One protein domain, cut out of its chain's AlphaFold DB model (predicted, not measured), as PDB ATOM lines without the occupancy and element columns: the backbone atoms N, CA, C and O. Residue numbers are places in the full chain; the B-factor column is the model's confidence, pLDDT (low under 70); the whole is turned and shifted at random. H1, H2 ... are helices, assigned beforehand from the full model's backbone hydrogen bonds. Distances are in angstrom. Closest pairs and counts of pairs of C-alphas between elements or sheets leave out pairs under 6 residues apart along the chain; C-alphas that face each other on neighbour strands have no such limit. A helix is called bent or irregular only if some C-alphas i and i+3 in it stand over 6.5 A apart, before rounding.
ATOM      1  N   GLU A 537     317.841 168.955 222.105       90.38
ATOM      2  CA  GLU A 537     317.410 170.243 222.656       90.38
ATOM      3  C   GLU A 537     315.957 170.196 223.146       90.38
ATOM      4  O   GLU A 537     315.658 170.633 224.258       90.38
ATOM      5  N   GLU A 538     315.067 169.579 222.367       89.12
ATOM      6  CA  GLU A 538     313.669 169.352 222.745       89.12
ATOM      7  C   GLU A 538     313.553 168.478 224.002       89.12
ATOM      8  O   GLU A 538     312.774 168.790 224.903       89.12
ATOM      9  N   ILE A 539     314.379 167.431 224.096       90.06
ATOM     10  CA  ILE A 539     314.413 166.521 225.249       90.06
ATOM     11  C   ILE A 539     314.920 167.245 226.504       90.06
ATOM     12  O   ILE A 539     314.323 167.114 227.574       90.06
ATOM     13  N   ARG A 540     315.985 168.054 226.388       90.38
ATOM     14  CA  ARG A 540     316.498 168.862 227.514       90.38
ATOM     15  C   ARG A 540     315.470 169.867 228.004       90.38
ATOM     16  O   ARG A 540     315.270 169.977 229.211       90.38
ATOM     17  N   LYS A 541     314.804 170.568 227.085       91.56
ATOM     18  CA  LYS A 541     313.774 171.554 227.422       91.56
ATOM     19  C   LYS A 541     312.601 170.908 228.162       91.56
ATOM     20  O   LYS A 541     312.120 171.473 229.140       91.56
ATOM     21  N   TYR A 542     312.174 169.716 227.737       89.44
ATOM     22  CA  TYR A 542     311.119 168.968 228.421       89.44
ATOM     23  C   TYR A 542     311.537 168.522 229.822       89.44
ATOM     24  O   TYR A 542     310.802 168.780 230.771       89.44
ATOM     25  N   TYR A 543     312.726 167.924 229.959       87.06
ATOM     26  CA  TYR A 543     313.262 167.484 231.251       87.06
ATOM     27  C   TYR A 543     313.361 168.636 232.256       87.06
ATOM     28  O   TYR A 543     312.978 168.486 233.409       87.06
ATOM     29  N   GLN A 544     313.831 169.809 231.817       88.06
ATOM     30  CA  GLN A 544     313.923 170.996 232.671       88.06
ATOM     31  C   GLN A 544     312.546 171.522 233.092       88.06
ATOM     32  O   GLN A 544     312.368 171.903 234.244       88.06
ATOM     33  N   ALA A 545     311.575 171.534 232.174       87.06
ATOM     34  CA  ALA A 545     310.216 171.992 232.457       87.06
ATOM     35  C   ALA A 545     309.415 171.022 233.348       87.06
ATOM     36  O   ALA A 545     308.502 171.465 234.038       87.06
ATOM     37  N   HIS A 546     309.765 169.732 233.351       85.81
ATOM     38  CA  HIS A 546     309.074 168.669 234.095       85.81
ATOM     39  C   HIS A 546     310.000 167.994 235.112       85.81
ATOM     40  O   HIS A 546     309.853 166.812 235.407       85.81
ATOM     41  N   ILE A 547     310.971 168.735 235.657       81.56
ATOM     42  CA  ILE A 547     311.981 168.179 236.569       81.56
ATOM     43  C   ILE A 547     311.345 167.483 237.780       81.56
ATOM     44  O   ILE A 547     311.866 166.484 238.261       81.56
ATOM     45  N   ASP A 548     310.183 167.971 238.222       76.88
ATOM     46  CA  ASP A 548     309.418 167.416 239.337       76.88
ATOM     47  C   ASP A 548     308.837 166.021 239.050       76.88
ATOM     48  O   ASP A 548     308.675 165.237 239.980       76.88
ATOM     49  N   PHE A 661     319.145 163.520 233.896       83.31
ATOM     50  CA  PHE A 661     318.864 163.744 232.470       83.31
ATOM     51  C   PHE A 661     319.322 162.565 231.602       83.31
ATOM     52  O   PHE A 661     318.619 162.190 230.675       83.31
ATOM     53  N   SER A 662     320.476 161.958 231.904       83.12
ATOM     54  CA  SER A 662     320.995 160.824 231.131       83.12
ATOM     55  C   SER A 662     320.094 159.589 231.224       83.12
ATOM     56  O   SER A 662     319.959 158.864 230.243       83.12
ATOM     57  N   GLU A 663     319.471 159.360 232.379       81.75
ATOM     58  CA  GLU A 663     318.555 158.238 232.610       81.75
ATOM     59  C   GLU A 663     317.162 158.521 232.036       81.75
ATOM     60  O   GLU A 663     316.535 157.634 231.459       81.75
ATOM     61  N   ALA A 664     316.697 159.772 232.128       84.50
ATOM     62  CA  ALA A 664     315.415 160.206 231.581       84.50
ATOM     63  C   ALA A 664     315.449 160.436 230.058       84.50
ATOM     64  O   ALA A 664     314.403 160.422 229.411       84.50
ATOM     65  N   LYS A 665     316.629 160.632 229.450       87.50
ATOM     66  CA  LYS A 665     316.775 160.993 228.029       87.50
ATOM     67  C   LYS A 665     316.095 159.997 227.095       87.50
ATOM     68  O   LYS A 665     315.382 160.415 226.190       87.50
ATOM     69  N   GLU A 666     316.311 158.701 227.301       85.19
ATOM     70  CA  GLU A 666     315.728 157.646 226.462       85.19
ATOM     71  C   GLU A 666     314.201 157.564 226.636       85.19
ATOM     72  O   GLU A 666     313.465 157.360 225.671       85.19
ATOM     73  N   GLU A 667     313.707 157.782 227.857       82.69
ATOM     74  CA  GLU A 667     312.277 157.821 228.171       82.69
ATOM     75  C   GLU A 667     311.587 159.011 227.490       82.69
ATOM     76  O   GLU A 667     310.587 158.837 226.790       82.69
ATOM     77  N   ILE A 668     312.171 160.207 227.609       88.00
ATOM     78  CA  ILE A 668     311.670 161.430 226.971       88.00
ATOM     79  C   ILE A 668     311.789 161.332 225.450       88.00
ATOM     80  O   ILE A 668     310.866 161.728 224.740       88.00
ATOM     81  N   TYR A 669     312.882 160.759 224.931       89.25
ATOM     82  CA  TYR A 669     313.035 160.503 223.499       89.25
ATOM     83  C   TYR A 669     311.889 159.632 222.985       89.25
ATOM     84  O   TYR A 669     311.253 159.996 222.001       89.25
ATOM     85  N   ARG A 670     311.577 158.515 223.657       84.88
ATOM     86  CA  ARG A 670     310.467 157.630 223.265       84.88
ATOM     87  C   ARG A 670     309.122 158.340 223.323       84.88
ATOM     88  O   ARG A 670     308.342 158.198 222.383       84.88
ATOM     89  N   LEU A 671     308.879 159.129 224.371       85.69
ATOM     90  CA  LEU A 671     307.670 159.940 224.510       85.69
ATOM     91  C   LEU A 671     307.517 160.911 223.330       85.69
ATOM     92  O   LEU A 671     306.490 160.917 222.653       85.69
ATOM     93  N   PHE A 672     308.556 161.693 223.041       87.62
ATOM     94  CA  PHE A 672     308.551 162.702 221.979       87.62
ATOM     95  C   PHE A 672     308.475 162.064 220.600       87.62
ATOM     96  O   PHE A 672     307.764 162.547 219.719       87.62
ATOM     97  N   TYR A 673     309.182 160.956 220.413       86.00
ATOM     98  CA  TYR A 673     309.147 160.184 219.188       86.00
ATOM     99  C   TYR A 673     307.738 159.652 218.935       86.00
ATOM    100  O   TYR A 673     307.224 159.826 217.835       86.00
ATOM    101  N   GLN A 674     307.076 159.082 219.946       80.31
ATOM    102  CA  GLN A 674     305.699 158.610 219.828       80.31
ATOM    103  C   GLN A 674     304.724 159.760 219.538       80.31
ATOM    104  O   GLN A 674     303.921 159.648 218.613       80.31
ATOM    105  N   GLN A 675     304.830 160.884 220.252       85.75
ATOM    106  CA  GLN A 675     303.981 162.059 220.026       85.75
ATOM    107  C   GLN A 675     304.139 162.615 218.606       85.75
ATOM    108  O   GLN A 675     303.149 162.774 217.887       85.75
ATOM    109  N   LYS A 676     305.382 162.846 218.161       88.88
ATOM    110  CA  LYS A 676     305.671 163.333 216.805       88.88
ATOM    111  C   LYS A 676     305.267 162.324 215.735       88.88
ATOM    112  O   LYS A 676     304.780 162.724 214.680       88.88
ATOM    113  N   MET A 677     305.428 161.026 215.991       86.19
ATOM    114  CA  MET A 677     304.938 159.962 215.109       86.19
ATOM    115  C   MET A 677     303.421 160.014 214.951       86.19
ATOM    116  O   MET A 677     302.932 159.994 213.821       86.19
ATOM    117  N   GLU A 678     302.669 160.109 216.047       81.69
ATOM    118  CA  GLU A 678     301.205 160.196 216.018       81.69
ATOM    119  C   GLU A 678     300.713 161.482 215.351       81.69
ATOM    120  O   GLU A 678     299.743 161.461 214.588       81.69
ATOM    121  N   GLU A 679     301.367 162.613 215.612       87.94
ATOM    122  CA  GLU A 679     301.059 163.883 214.957       87.94
ATOM    123  C   GLU A 679     301.327 163.801 213.453       87.94
ATOM    124  O   GLU A 679     300.457 164.118 212.638       87.94
ATOM    125  N   ARG A 680     302.500 163.297 213.062       88.00
ATOM    126  CA  ARG A 680     302.876 163.163 211.657       88.00
ATOM    127  C   ARG A 680     301.986 162.170 210.920       88.00
ATOM    128  O   ARG A 680     301.616 162.426 209.776       88.00
ATOM    129  N   TYR A 681     301.613 161.067 211.565       84.31
ATOM    130  CA  TYR A 681     300.660 160.097 211.030       84.31
ATOM    131  C   TYR A 681     299.289 160.740 210.802       84.31
ATOM    132  O   TYR A 681     298.718 160.581 209.724       84.31
ATOM    133  N   ARG A 682     298.795 161.533 211.767       85.94
ATOM    134  CA  ARG A 682     297.553 162.304 211.616       85.94
ATOM    135  C   ARG A 682     297.635 163.288 210.452       85.94
ATOM    136  O   ARG A 682     296.754 163.273 209.603       85.94
ATOM    137  N   GLN A 683     298.703 164.081 210.361       89.56
ATOM    138  CA  GLN A 683     298.917 165.009 209.244       89.56
ATOM    139  C   GLN A 683     298.951 164.283 207.894       89.56
ATOM    140  O   GLN A 683     298.331 164.727 206.929       89.56
ATOM    141  N   TRP A 684     299.661 163.157 207.820       90.00
ATOM    142  CA  TRP A 684     299.749 162.352 206.609       90.00
ATOM    143  C   TRP A 684     298.386 161.785 206.201       90.00
ATOM    144  O   TRP A 684     298.022 161.894 205.032       90.00
ATOM    145  N   LEU A 685     297.602 161.253 207.146       87.62
ATOM    146  CA  LEU A 685     296.230 160.817 206.880       87.62
ATOM    147  C   LEU A 685     295.346 161.975 206.407       87.62
ATOM    148  O   LEU A 685     294.586 161.791 205.461       87.62
ATOM    149  N   THR A 686     295.463 163.167 206.998       90.44
ATOM    150  CA  THR A 686     294.733 164.359 206.538       90.44
ATOM    151  C   THR A 686     295.070 164.685 205.084       90.44
ATOM    152  O   THR A 686     294.166 164.781 204.259       90.44
ATOM    153  N   GLN A 687     296.356 164.732 204.726       90.75
ATOM    154  CA  GLN A 687     296.795 164.960 203.341       90.75
ATOM    155  C   GLN A 687     296.319 163.863 202.383       90.75
ATOM    156  O   GLN A 687     296.010 164.123 201.221       90.75
ATOM    157  N   LEU A 688     296.293 162.614 202.852       90.44
ATOM    158  CA  LEU A 688     295.811 161.475 202.081       90.44
ATOM    159  C   LEU A 688     294.312 161.607 201.793       90.44
ATOM    160  O   LEU A 688     293.876 161.322 200.681       90.44
ATOM    161  N   ARG A 689     293.542 162.082 202.777       91.56
ATOM    162  CA  ARG A 689     292.105 162.341 202.649       91.56
ATOM    163  C   ARG A 689     291.804 163.519 201.736       91.56
ATOM    164  O   ARG A 689     290.904 163.404 200.920       91.56
ATOM    165  N   GLU A 690     292.559 164.612 201.831       91.81
ATOM    166  CA  GLU A 690     292.406 165.786 200.954       91.81
ATOM    167  C   GLU A 690     292.627 165.445 199.477       91.81
ATOM    168  O   GLU A 690     291.966 165.991 198.598       91.81
ATOM    169  N   LYS A 691     293.552 164.521 199.197       90.62
ATOM    170  CA  LYS A 691     293.850 164.047 197.837       90.62
ATOM    171  C   LYS A 691     292.891 162.969 197.343       90.62
ATOM    172  O   LYS A 691     292.959 162.607 196.169       90.62
ATOM    173  N   ALA A 692     292.065 162.419 198.224       91.00
ATOM    174  CA  ALA A 692     291.155 161.339 197.904       91.00
ATOM    175  C   ALA A 692     289.731 161.855 197.724       91.00
ATOM    176  O   ALA A 692     289.264 162.752 198.423       91.00
TER     177      ALA A 692
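This is residues 537 to 548 and 661 to 692 of the 698 residues of the protein "Chaperone SurA" of Candidatus Methanoperedenaceae archaeon GB50 (UniProt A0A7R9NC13). One long helix, H2, makes a rod, and the short helix H1 packs steeply across its first part, while residues 673 to 692 stick out free. The printed part has 44 residues with two named helices, H1 then H2, and no named strand: all helix. It is extended, with a radius of gyration of the C-alphas of 14.5 A and spans of 45 by 16 by 16 A.

H2, residues 661 to 690, touches H1, residues 537 to 545, with residues 661 to 672 alone. The closest C-alphas, of Ile 539 and Ile 668, are 6.0 A apart. They run opposite ways at a steep tilt of 65 degrees. H2 has a kink of 27 degrees near residue 668. Every O i to N i+4 pair is within hydrogen-bond range in H1, and 24 of 26 in H2.

H2 measures 41.2 A from C-alpha 661 at (318.864, 163.744, 232.470) to C-alpha 690 at (292.406, 165.786, 200.954). It is only just irregular: C-alphas 663 and 666 are 6.8 A apart. H1 measures 12.3 A from C-alpha 537 at (317.410, 170.243, 222.656).

The farthest C-alphas, of Asp 548 and Ala 692, are 45.7 A apart. Residues 549 to 660 are not printed; C-alphas 548 and 661 across this cut are 12.2 A apart. No printed residue is under 70 in pLDDT.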